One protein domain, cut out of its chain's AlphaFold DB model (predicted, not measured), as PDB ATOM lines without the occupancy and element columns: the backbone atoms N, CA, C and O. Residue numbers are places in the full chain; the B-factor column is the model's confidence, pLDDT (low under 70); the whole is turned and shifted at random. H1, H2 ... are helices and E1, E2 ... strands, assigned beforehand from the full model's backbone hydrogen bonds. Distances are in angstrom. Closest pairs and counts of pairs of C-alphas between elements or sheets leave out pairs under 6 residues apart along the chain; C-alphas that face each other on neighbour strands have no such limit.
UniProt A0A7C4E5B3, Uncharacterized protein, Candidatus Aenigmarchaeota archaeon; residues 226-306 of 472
ATOM      1  N   SER A 226     199.128 123.388 126.371       88.69
ATOM      2  CA  SER A 226     200.017 124.408 125.813       88.69
ATOM      3  C   SER A 226     200.302 125.525 126.824       88.69
ATOM      4  O   SER A 226     199.532 125.762 127.758       88.69
ATOM      5  N   GLN A 227     201.404 126.252 126.623       87.38
ATOM      6  CA  GLN A 227     201.849 127.291 127.551       87.38
ATOM      7  C   GLN A 227     200.744 128.322 127.853       87.38
ATOM      8  O   GLN A 227     200.126 128.903 126.959       87.38
ATOM      9  N   GLY A 228     200.508 128.566 129.144       86.88
ATOM     10  CA  GLY A 228     199.493 129.504 129.627       86.88
ATOM     11  C   GLY A 228     198.075 128.934 129.732       86.88
ATOM     12  O   GLY A 228     197.187 129.665 130.161       86.88
ATOM     13  N   PHE A 229     197.856 127.665 129.376       92.69
ATOM     14  CA  PHE A 229     196.635 126.929 129.696       92.69
ATOM     15  C   PHE A 229     196.862 126.044 130.924       92.69
ATOM     16  O   PHE A 229     197.949 125.507 131.129       92.69
ATOM     17  N   SER A 230     195.827 125.893 131.744       91.19
ATOM     18  CA  SER A 230     195.824 125.010 132.913       91.19
ATOM     19  C   SER A 230     194.899 123.826 132.668       91.19
ATOM     20  O   SER A 230     193.801 124.006 132.142       91.19
ATOM     21  N   LEU A 231     195.324 122.626 133.064       90.38
ATOM     22  CA  LEU A 231     194.475 121.440 132.990       90.38
ATOM     23  C   LEU A 231     193.361 121.550 134.035       90.38
ATOM     24  O   LEU A 231     193.629 121.655 135.232       90.38
ATOM     25  N   VAL A 232     192.117 121.485 133.580       92.00
ATOM     26  CA  VAL A 232     190.920 121.428 134.415       92.00
ATOM     27  C   VAL A 232     190.367 120.010 134.370       92.00
ATOM     28  O   VAL A 232     190.307 119.381 133.313       92.00
ATOM     29  N   LYS A 233     189.983 119.505 135.543       90.94
ATOM     30  CA  LYS A 233     189.319 118.214 135.720       90.94
ATOM     31  C   LYS A 233     188.004 118.480 136.434       90.94
ATOM     32  O   LYS A 233     188.012 118.837 137.610       90.94
ATOM     33  N   GLU A 234     186.892 118.340 135.728       91.44
ATOM     34  CA  GLU A 234     185.573 118.628 136.281       91.44
ATOM     35  C   GLU A 234     184.724 117.361 136.301       91.44
ATOM     36  O   GLU A 234     184.595 116.660 135.298       91.44
ATOM     37  N   ARG A 235     184.141 117.050 137.457       92.06
ATOM     38  CA  ARG A 235     183.230 115.916 137.582       92.06
ATOM     39  C   ARG A 235     181.895 116.289 136.937       92.06
ATOM     40  O   ARG A 235     181.175 117.129 137.466       92.06
ATOM     41  N   LYS A 236     181.592 115.669 135.801       90.69
ATOM     42  CA  LYS A 236     180.350 115.837 135.034       90.69
ATOM     43  C   LYS A 236     179.860 114.470 134.576       90.69
ATOM     44  O   LYS A 236     180.648 113.525 134.543       90.69
ATOM     45  N   SER A 237     178.589 114.358 134.217       91.88
ATOM     46  CA  SER A 237     178.132 113.221 133.411       91.88
ATOM     47  C   SER A 237     178.779 113.252 132.020       91.88
ATOM     48  O   SER A 237     179.336 114.269 131.588       91.88
ATOM     49  N   ARG A 238     178.725 112.122 131.312       89.94
ATOM     50  CA  ARG A 238     179.281 112.013 129.958       89.94
ATOM     51  C   ARG A 238     178.562 112.976 129.019       89.94
ATOM     52  O   ARG A 238     179.201 113.680 128.246       89.94
ATOM     53  N   GLU A 239     177.246 113.022 129.142       91.06
ATOM     54  CA  GLU A 239     176.321 113.841 128.376       91.06
ATOM     55  C   GLU A 239     176.604 115.340 128.568       91.06
ATOM     56  O   GLU A 239     176.821 116.063 127.598       91.06
ATOM     57  N   GLU A 240     176.749 115.794 129.818       91.19
ATOM     58  CA  GLU A 240     177.122 117.184 130.125       91.19
ATOM     59  C   GLU A 240     178.522 117.550 129.604       91.19
ATOM     60  O   GLU A 240     178.771 118.700 129.236       91.19
ATOM     61  N   CYS A 241     179.456 116.593 129.583       91.31
ATOM     62  CA  CYS A 241     180.780 116.806 129.001       91.31
ATOM     63  C   CYS A 241     180.698 116.957 127.475       91.31
ATOM     64  O   CYS A 241     181.340 117.847 126.919       91.31
ATOM     65  N   MET A 242     179.874 116.148 126.800       91.12
ATOM     66  CA  MET A 242     179.637 116.256 125.355       91.12
ATOM     67  C   MET A 242     179.020 117.612 124.994       91.12
ATOM     68  O   MET A 242     179.527 118.294 124.099       91.12
ATOM     69  N   ASP A 243     178.013 118.053 125.752       91.88
ATOM     70  CA  ASP A 243     177.400 119.376 125.586       91.88
ATOM     71  C   ASP A 243     178.424 120.500 125.772       91.88
ATOM     72  O   ASP A 243     178.502 121.429 124.966       91.88
ATOM     73  N   PHE A 244     179.235 120.419 126.830       92.00
ATOM     74  CA  PHE A 244     180.280 121.399 127.098       92.00
ATOM     75  C   PHE A 244     181.304 121.465 125.963       92.00
ATOM     76  O   PHE A 244     181.609 122.558 125.490       92.00
ATOM     77  N   LEU A 245     181.820 120.322 125.505       90.62
ATOM     78  CA  LEU A 245     182.852 120.274 124.470       90.62
ATOM     79  C   LEU A 245     182.334 120.779 123.125       90.62
ATOM     80  O   LEU A 245     183.065 121.485 122.432       90.62
ATOM     81  N   TYR A 246     181.077 120.491 122.777       92.44
ATOM     82  CA  TYR A 246     180.453 121.064 121.585       92.44
ATOM     83  C   TYR A 246     180.325 122.589 121.702       92.44
ATOM     84  O   TYR A 246     180.791 123.322 120.829       92.44
ATOM     85  N   ASN A 247     179.789 123.085 122.822       91.69
ATOM     86  CA  ASN A 247     179.634 124.523 123.069       91.69
ATOM     87  C   ASN A 247     180.978 125.267 123.154       91.69
ATOM     88  O   ASN A 247     181.061 126.446 122.809       91.69
ATOM     89  N   ALA A 248     182.035 124.586 123.599       89.50
ATOM     90  CA  ALA A 248     183.398 125.101 123.653       89.50
ATOM     91  C   ALA A 248     184.132 125.032 122.298       89.50
ATOM     92  O   ALA A 248     185.270 125.490 122.212       89.50
ATOM     93  N   GLY A 249     183.512 124.467 121.253       89.06
ATOM     94  CA  GLY A 249     184.121 124.290 119.931       89.06
ATOM     95  C   GLY A 249     185.206 123.208 119.878       89.06
ATOM     96  O   GLY A 249     186.010 123.193 118.953       89.06
ATOM     97  N   LEU A 250     185.248 122.319 120.873       88.94
ATOM     98  CA  LEU A 250     186.188 121.195 120.970       88.94
ATOM     99  C   LEU A 250     185.611 119.890 120.402       88.94
ATOM    100  O   LEU A 250     186.345 118.929 120.186       88.94
ATOM    101  N   ALA A 251     184.305 119.861 120.155       91.00
ATOM    102  CA  ALA A 251     183.603 118.790 119.468       91.00
ATOM    103  C   ALA A 251     182.759 119.367 118.327       91.00
ATOM    104  O   ALA A 251     182.362 120.533 118.365       91.00
ATOM    105  N   HIS A 252     182.474 118.559 117.309       91.44
ATOM    106  CA  HIS A 252     181.695 118.998 116.154       91.44
ATOM    107  C   HIS A 252     180.847 117.869 115.566       91.44
ATOM    108  O   HIS A 252     181.065 116.687 115.824       91.44
ATOM    109  N   CYS A 253     179.856 118.257 114.770       92.25
ATOM    110  CA  CYS A 253     179.095 117.339 113.933       92.25
ATOM    111  C   CYS A 253     179.659 117.337 112.512       92.25
ATOM    112  O   CYS A 253     180.243 118.329 112.071       92.25
ATOM    113  N   ASP A 254     179.427 116.248 111.782       88.81
ATOM    114  CA  ASP A 254     179.692 116.203 110.345       88.81
ATOM    115  C   ASP A 254     178.960 117.337 109.600       88.81
ATOM    116  O   ASP A 254     177.853 117.728 109.995       88.81
ATOM    117  N   PRO A 255     179.511 117.835 108.479       88.44
ATOM    118  CA  PRO A 255     178.821 118.803 107.634       88.44
ATOM    119  C   PRO A 255     177.393 118.352 107.279       88.44
ATOM    120  O   PRO A 255     177.172 117.225 106.835       88.44
ATOM    121  N   GLY A 256     176.411 119.239 107.469       88.25
ATOM    122  CA  GLY A 256     174.985 118.949 107.246       88.25
ATOM    123  C   GLY A 256     174.241 118.370 108.458       88.25
ATOM    124  O   GLY A 256     173.019 118.197 108.398       88.25
ATOM    125  N   PHE A 257     174.943 118.118 109.564       93.25
ATOM    126  CA  PHE A 257     174.357 117.732 110.843       93.25
ATOM    127  C   PHE A 257     174.476 118.871 111.866       93.25
ATOM    128  O   PHE A 257     175.458 119.611 111.880       93.25
ATOM    129  N   TYR A 258     173.478 119.003 112.738       92.94
ATOM    130  CA  TYR A 258     173.498 119.896 113.899       92.94
ATOM    131  C   TYR A 258     173.438 119.075 115.186       92.94
ATOM    132  O   TYR A 258     172.915 117.961 115.188       92.94
ATOM    133  N   TYR A 259     173.975 119.609 116.278       95.12
ATOM    134  CA  TYR A 259     173.952 118.926 117.568       95.12
ATOM    135  C   TYR A 259     172.597 119.106 118.266       95.12
ATOM    136  O   TYR A 259     172.126 120.232 118.422       95.12
ATOM    137  N   ASP A 260     171.972 118.003 118.681       93.19
ATOM    138  CA  ASP A 260     170.724 117.977 119.447       93.19
ATOM    139  C   ASP A 260     171.028 117.605 120.907       93.19
ATOM    140  O   ASP A 260     171.165 116.430 121.253       93.19
ATOM    141  N   ALA A 261     171.118 118.622 121.770       89.69
ATOM    142  CA  ALA A 261     171.443 118.469 123.191       89.69
ATOM    143  C   ALA A 261     170.385 117.685 123.993       89.69
ATOM    144  O   ALA A 261     170.662 117.261 125.105       89.69
ATOM    145  N   SER A 262     169.176 117.464 123.456       89.50
ATOM    146  CA  SER A 262     168.159 116.653 124.147       89.50
ATOM    147  C   SER A 262     168.453 115.151 124.102       89.50
ATOM    148  O   SER A 262     167.936 114.391 124.920       89.50
ATOM    149  N   ILE A 263     169.266 114.729 123.132       89.44
ATOM    150  CA  ILE A 263     169.656 113.333 122.916       89.44
ATOM    151  C   ILE A 263     171.179 113.149 122.837       89.44
ATOM    152  O   ILE A 263     171.632 112.031 122.627       89.44
ATOM    153  N   HIS A 264     171.954 114.229 122.991       90.12
ATOM    154  CA  HIS A 264     173.422 114.273 122.929       90.12
ATOM    155  C   HIS A 264     174.022 113.651 121.647       90.12
ATOM    156  O   HIS A 264     175.090 113.036 121.660       90.12
ATOM    157  N   GLU A 265     173.335 113.828 120.512       91.50
ATOM    158  CA  GLU A 265     173.710 113.283 119.198       91.50
ATOM    159  C   GLU A 265     173.609 114.344 118.091       91.50
ATOM    160  O   GLU A 265     172.908 115.349 118.209       91.50
ATOM    161  N   CYS A 266     174.283 114.103 116.967       93.62
ATOM    162  CA  CYS A 266     174.182 114.926 115.767       93.62
ATOM    163  C   CYS A 266     173.006 114.466 114.893       93.62
ATOM    164  O   CYS A 266     172.894 113.283 114.562       93.62
ATOM    165  N   ARG A 267     172.150 115.390 114.445       95.50
ATOM    166  CA  ARG A 267     170.993 115.114 113.573       95.50
ATOM    167  C   ARG A 267     171.108 115.832 112.243       95.50
ATOM    168  O   ARG A 267     171.544 116.977 112.179       95.50
ATOM    169  N   ASN A 268     170.689 115.163 111.173       94.31
ATOM    170  CA  ASN A 268     170.666 115.774 109.849       94.31
ATOM    171  C   ASN A 268     169.550 116.830 109.783       94.31
ATOM    172  O   ASN A 268     168.395 116.536 110.105       94.31
ATOM    173  N   ALA A 269     169.885 118.039 109.330       88.19
ATOM    174  CA  ALA A 269     168.929 119.139 109.192       88.19
ATOM    175  C   ALA A 269     167.786 118.823 108.207       88.19
ATOM    176  O   ALA A 269     166.643 119.209 108.441       88.19
ATOM    177  N   SER A 270     168.078 118.083 107.135       90.88
ATOM    178  CA  SER A 270     167.119 117.741 106.076       90.88
ATOM    179  C   SER A 270     166.319 116.470 106.368       90.88
ATOM    180  O   SER A 270     165.254 116.263 105.791       90.88
ATOM    181  N   ASN A 271     166.824 115.593 107.242       91.44
ATOM    182  CA  ASN A 271     166.140 114.363 107.635       91.44
ATOM    183  C   ASN A 271     166.440 114.005 109.107       91.44
ATOM    184  O   ASN A 271     167.373 113.243 109.371       91.44
ATOM    185  N   PRO A 272     165.617 114.464 110.071       88.06
ATOM    186  CA  PRO A 272     165.852 114.273 111.510       88.06
ATOM    187  C   PRO A 272     165.859 112.816 112.008       88.06
ATOM    188  O   PRO A 272     166.162 112.565 113.182       88.06
ATOM    189  N   SER A 273     165.483 111.854 111.156       89.12
ATOM    190  CA  SER A 273     165.607 110.419 111.448       89.12
ATOM    191  C   SER A 273     167.047 109.912 111.313       89.12
ATOM    192  O   SER A 273     167.403 108.923 111.948       89.12
ATOM    193  N   GLN A 274     167.892 110.605 110.543       91.94
ATOM    194  CA  GLN A 274     169.311 110.294 110.425       91.94
ATOM    195  C   GLN A 274     170.082 110.916 111.586       91.94
ATOM    196  O   GLN A 274     170.091 112.139 111.760       91.94
ATOM    197  N   ARG A 275     170.751 110.058 112.354       92.44
ATOM    198  CA  ARG A 275     171.555 110.434 113.518       92.44
ATOM    199  C   ARG A 275     172.997 109.985 113.342       92.44
ATOM    200  O   ARG A 275     173.258 108.993 112.660       92.44
ATOM    201  N   ARG A 276     173.918 110.723 113.948       88.88
ATOM    202  CA  ARG A 276     175.343 110.402 114.028       88.88
ATOM    203  C   ARG A 276     175.862 110.715 115.421       88.88
ATOM    204  O   ARG A 276     175.352 111.609 116.094       88.88
ATOM    205  N   ALA A 277     176.894 109.990 115.830       85.56
ATOM    206  CA  ALA A 277     177.626 110.333 117.036       85.56
ATOM    207  C   ALA A 277     178.301 111.703 116.863       85.56
ATOM    208  O   ALA A 277     178.779 112.031 115.776       85.56
ATOM    209  N   LEU A 278     178.339 112.487 117.939       87.31
ATOM    210  CA  LEU A 278     179.175 113.680 118.017       87.31
ATOM    211  C   LEU A 278     180.643 113.282 117.819       87.31
ATOM    212  O   LEU A 278     181.098 112.310 118.424       87.31
ATOM    213  N   ILE A 279     181.387 114.023 116.997       84.25
ATOM    214  CA  ILE A 279     182.832 113.833 116.847       84.25
ATOM    215  C   ILE A 279     183.498 114.606 117.979       84.25
ATOM    216  O   ILE A 279     183.588 115.836 117.955       84.25
ATOM    217  N   TRP A 280     183.922 113.870 118.998       85.12
ATOM    218  CA  TRP A 280     184.561 114.400 120.195       85.12
ATOM    219  C   TRP A 280     185.687 113.458 120.636       85.12
ATOM    220  O   TRP A 280     185.588 112.248 120.409       85.12
ATOM    221  N   PRO A 281     186.755 113.977 121.258       76.12
ATOM    222  CA  PRO A 281     187.837 113.148 121.771       76.12
ATOM    223  C   PRO A 281     187.356 112.434 123.039       76.12
ATOM    224  O   PRO A 281     187.494 112.960 124.136       76.12
ATOM    225  N   SER A 282     186.751 111.250 122.905       70.12
ATOM    226  CA  SER A 282     186.145 110.509 124.027       70.12
ATOM    227  C   SER A 282     187.081 110.311 125.218       70.12
ATOM    228  O   SER A 282     186.623 110.233 126.354       70.12
ATOM    229  N   ASP A 283     188.385 110.274 124.961       77.19
ATOM    230  CA  ASP A 283     189.431 110.035 125.953       77.19
ATOM    231  C   ASP A 283     189.602 111.191 126.947       77.19
ATOM    232  O   ASP A 283     190.204 111.013 128.008       77.19
ATOM    233  N   VAL A 284     189.019 112.360 126.654       82.44
ATOM    234  CA  VAL A 284     188.956 113.480 127.599       82.44
ATOM    235  C   VAL A 284     187.882 113.285 128.672       82.44
ATOM    236  O   VAL A 284     187.874 114.024 129.658       82.44
ATOM    237  N   TYR A 285     186.997 112.296 128.503       84.25
ATOM    238  CA  TYR A 285     186.066 111.840 129.525       84.25
ATOM    239  C   TYR A 285     186.512 110.487 130.078       84.25
ATOM    240  O   TYR A 285     186.190 109.425 129.545       84.25
ATOM    241  N   ALA A 286     187.247 110.524 131.184       80.38
ATOM    242  CA  ALA A 286     187.785 109.332 131.823       80.38
ATOM    243  C   ALA A 286     187.521 109.361 133.325       80.38
ATOM    244  O   ALA A 286     187.528 110.419 133.952       80.38
ATOM    245  N   GLU A 287     187.259 108.186 133.901       80.00
ATOM    246  CA  GLU A 287     187.045 108.019 135.347       80.00
ATOM    247  C   GLU A 287     185.964 108.969 135.916       80.00
ATOM    248  O   GLU A 287     186.056 109.443 137.049       80.00
ATOM    249  N   GLY A 288     184.940 109.288 135.112       83.12
ATOM    250  CA  GLY A 288     183.847 110.192 135.494       83.12
ATOM    251  C   GLY A 288     184.209 111.682 135.524       83.12
ATOM    252  O   GLY A 288     183.498 112.467 136.154       83.12
ATOM    253  N   HIS A 289     185.311 112.077 134.884       87.19
ATOM    254  CA  HIS A 289     185.755 113.466 134.801       87.19
ATOM    255  C   HIS A 289     185.847 113.924 133.348       87.19
ATOM    256  O   HIS A 289     186.446 113.253 132.514       87.19
ATOM    257  N   CYS A 290     185.299 115.107 133.080       91.19
ATOM    258  CA  CYS A 290     185.525 115.869 131.864       91.19
ATOM    259  C   CYS A 290     186.829 116.658 132.025       91.19
ATOM    260  O   CYS A 290     186.953 117.479 132.941       91.19
ATOM    261  N   THR A 291     187.813 116.391 131.174       91.19
ATOM    262  CA  THR A 291     189.138 117.017 131.242       91.19
ATOM    263  C   THR A 291     189.378 117.919 130.043       91.19
ATOM    264  O   THR A 291     189.084 117.569 128.908       91.19
ATOM    265  N   TYR A 292     189.877 119.126 130.284       91.38
ATOM    266  CA  TYR A 292     190.161 120.091 129.226       91.38
ATOM    267  C   TYR A 292     191.183 121.109 129.709       91.38
ATOM    268  O   TYR A 292     191.378 121.313 130.906       91.38
ATOM    269  N   CYS A 293     191.841 121.775 128.776       92.81
ATOM    270  CA  CYS A 293     192.779 122.837 129.086       92.81
ATOM    271  C   CYS A 293     192.067 124.186 128.983       92.81
ATOM    272  O   CYS A 293     191.370 124.462 128.007       92.81
ATOM    273  N   PHE A 294     192.244 125.031 129.994       94.44
ATOM    274  CA  PHE A 294     191.545 126.303 130.131       94.44
ATOM    275  C   PHE A 294     192.520 127.464 130.287       94.44
ATOM    276  O   PHE A 294     193.515 127.372 131.010       94.44
ATOM    277  N   LYS A 295     192.189 128.586 129.649       94.56
ATOM    278  CA  LYS A 295     192.843 129.873 129.868       94.56
ATOM    279  C   LYS A 295     191.797 130.979 129.903       94.56
ATOM    280  O   LYS A 295     190.944 131.066 129.018       94.56
ATOM    281  N   GLN A 296     191.913 131.856 130.893       90.25
ATOM    282  CA  GLN A 296     191.196 133.123 130.912       90.25
ATOM    283  C   GLN A 296     192.126 134.218 130.387       90.25
ATOM    284  O   GLN A 296     193.223 134.402 130.915       90.25
ATOM    285  N   ALA A 297     191.714 134.897 129.318       86.56
ATOM    286  CA  ALA A 297     192.442 136.020 128.738       86.56
ATOM    287  C   ALA A 297     191.473 137.189 128.565       86.56
ATOM    288  O   ALA A 297     190.497 137.066 127.822       86.56
ATOM    289  N   ASP A 298     191.742 138.285 129.273       83.25
ATOM    290  CA  ASP A 298     190.901 139.481 129.343       83.25
ATOM    291  C   ASP A 298     189.442 139.114 129.697       83.25
ATOM    292  O   ASP A 298     189.173 138.716 130.831       83.25
ATOM    293  N   ASP A 299     188.540 139.116 128.711       82.56
ATOM    294  CA  ASP A 299     187.114 138.769 128.842       82.56
ATOM    295  C   ASP A 299     186.706 137.495 128.076       82.56
ATOM    296  O   ASP A 299     185.521 137.185 127.929       82.56
ATOM    297  N   LYS A 300     187.672 136.730 127.551       84.50
ATOM    298  CA  LYS A 300     187.415 135.503 126.785       84.50
ATOM    299  C   LYS A 300     187.870 134.266 127.546       84.50
ATOM    300  O   LYS A 300     188.988 134.177 128.057       84.50
ATOM    301  N   LYS A 301     186.982 133.273 127.572       89.19
ATOM    302  CA  LYS A 301     187.288 131.911 128.012       89.19
ATOM    303  C   LYS A 301     187.768 131.117 126.804       89.19
ATOM    304  O   LYS A 301     187.027 130.983 125.833       89.19
ATOM    305  N   LEU A 302     189.003 130.629 126.863       91.88
ATOM    306  CA  LEU A 302     189.597 129.791 125.829       91.88
ATOM    307  C   LEU A 302     189.718 128.363 126.351       91.88
ATOM    308  O   LEU A 302     190.187 128.140 127.471       91.88
ATOM    309  N   TYR A 303     189.325 127.414 125.512       92.69
ATOM    310  CA  TYR A 303     189.378 125.990 125.799       92.69
ATOM    311  C   TYR A 303     190.214 125.293 124.729       92.69
ATOM    312  O   TYR A 303     190.209 125.709 123.571       92.69
ATOM    313  N   MET A 304     190.932 124.243 125.112       90.25
ATOM    314  CA  MET A 304     191.619 123.361 124.171       90.25
ATOM    315  C   MET A 304     191.575 121.916 124.664       90.25
ATOM    316  O   MET A 304     191.454 121.655 125.867       90.25
ATOM    317  N   ILE A 305     191.687 120.990 123.715       89.19
ATOM    318  CA  ILE A 305     191.843 119.565 124.002       89.19
ATOM    319  C   ILE A 305     193.244 119.360 124.608       89.19
ATOM    320  O   ILE A 305     194.199 119.968 124.115       89.19
ATOM    321  N   PRO A 306     193.384 118.566 125.683       89.19
ATOM    322  CA  PRO A 306     194.689 118.207 126.226       89.19
ATOM    323  C   PRO A 306     195.561 117.465 125.206       89.19
ATOM    324  O   PRO A 306     195.055 116.745 124.351       89.19
TER     325      PRO A 306
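This is residues 226 to 306 of the 472 residues of an uncharacterized protein of Candidatus Aenigmarchaeota archaeon (UniProt A0A7C4E5B3). A strongly twisted sheet of three strands, E1, E4 and E5, makes one end of the domain, the small hairpin E2 and E3 makes the other, and the single helix H1 lies between them, over one face of the larger sheet. Residues 269 to 288, a long stretch with no named element, lead back from the hairpin to the larger sheet. The printed part has 81 residues, with one named helix and five named strands in the order E1, H1, E2, E3, E4, E5. Both sheets are antiparallel, the larger in the order E1, E4, E5; the class is mixed, helices and strands, with under half of the residues in named elements. The whole is only just compact, close to loose, with a radius of gyration of the C-alphas of 13.9 A and spans of 42 by 29 by 18 A.

E1, residues 230 to 235, is antiparallel to E4, residues 289 to 297, at 139 degrees, with N 232 and O 292 2.8 A apart, within hydrogen-bond range. E5, residues 300 to 304, forms a hairpin with E4, where N 295 and O 302 are 3.0 A apart. H1, residues 238 to 247, is on this sheet at a height of 9.5 A, over E4, and runs along the strands, at 19 degrees to E4 on the local plane. Their closest C-alphas, of Cys 241 and Cys 290, are 5.6 A apart. In H1 every O i to N i+4 pair is within hydrogen-bond range. E2, residues 257 to 260, and E3, residues 265 to 268, form a hairpin, with N 258 and O 267 2.9 A apart. E3 is apart from H1.

E1 begins at C-alpha 230, (195.824, 125.010, 132.913), and is 16.2 A long. H1 is 14.3 A, E2 9.3 A, E3 10.1 A and E4 24.3 A. E5, 13.1 A, ends at C-alpha 304, (191.619, 123.361, 124.171).

The C-alphas farthest apart, of Gln 227 and Ser 273, are 43.1 A from each other. The printed part has no cut, the link from E3 to E4 is long, and no printed residue is under 70 in pLDDT.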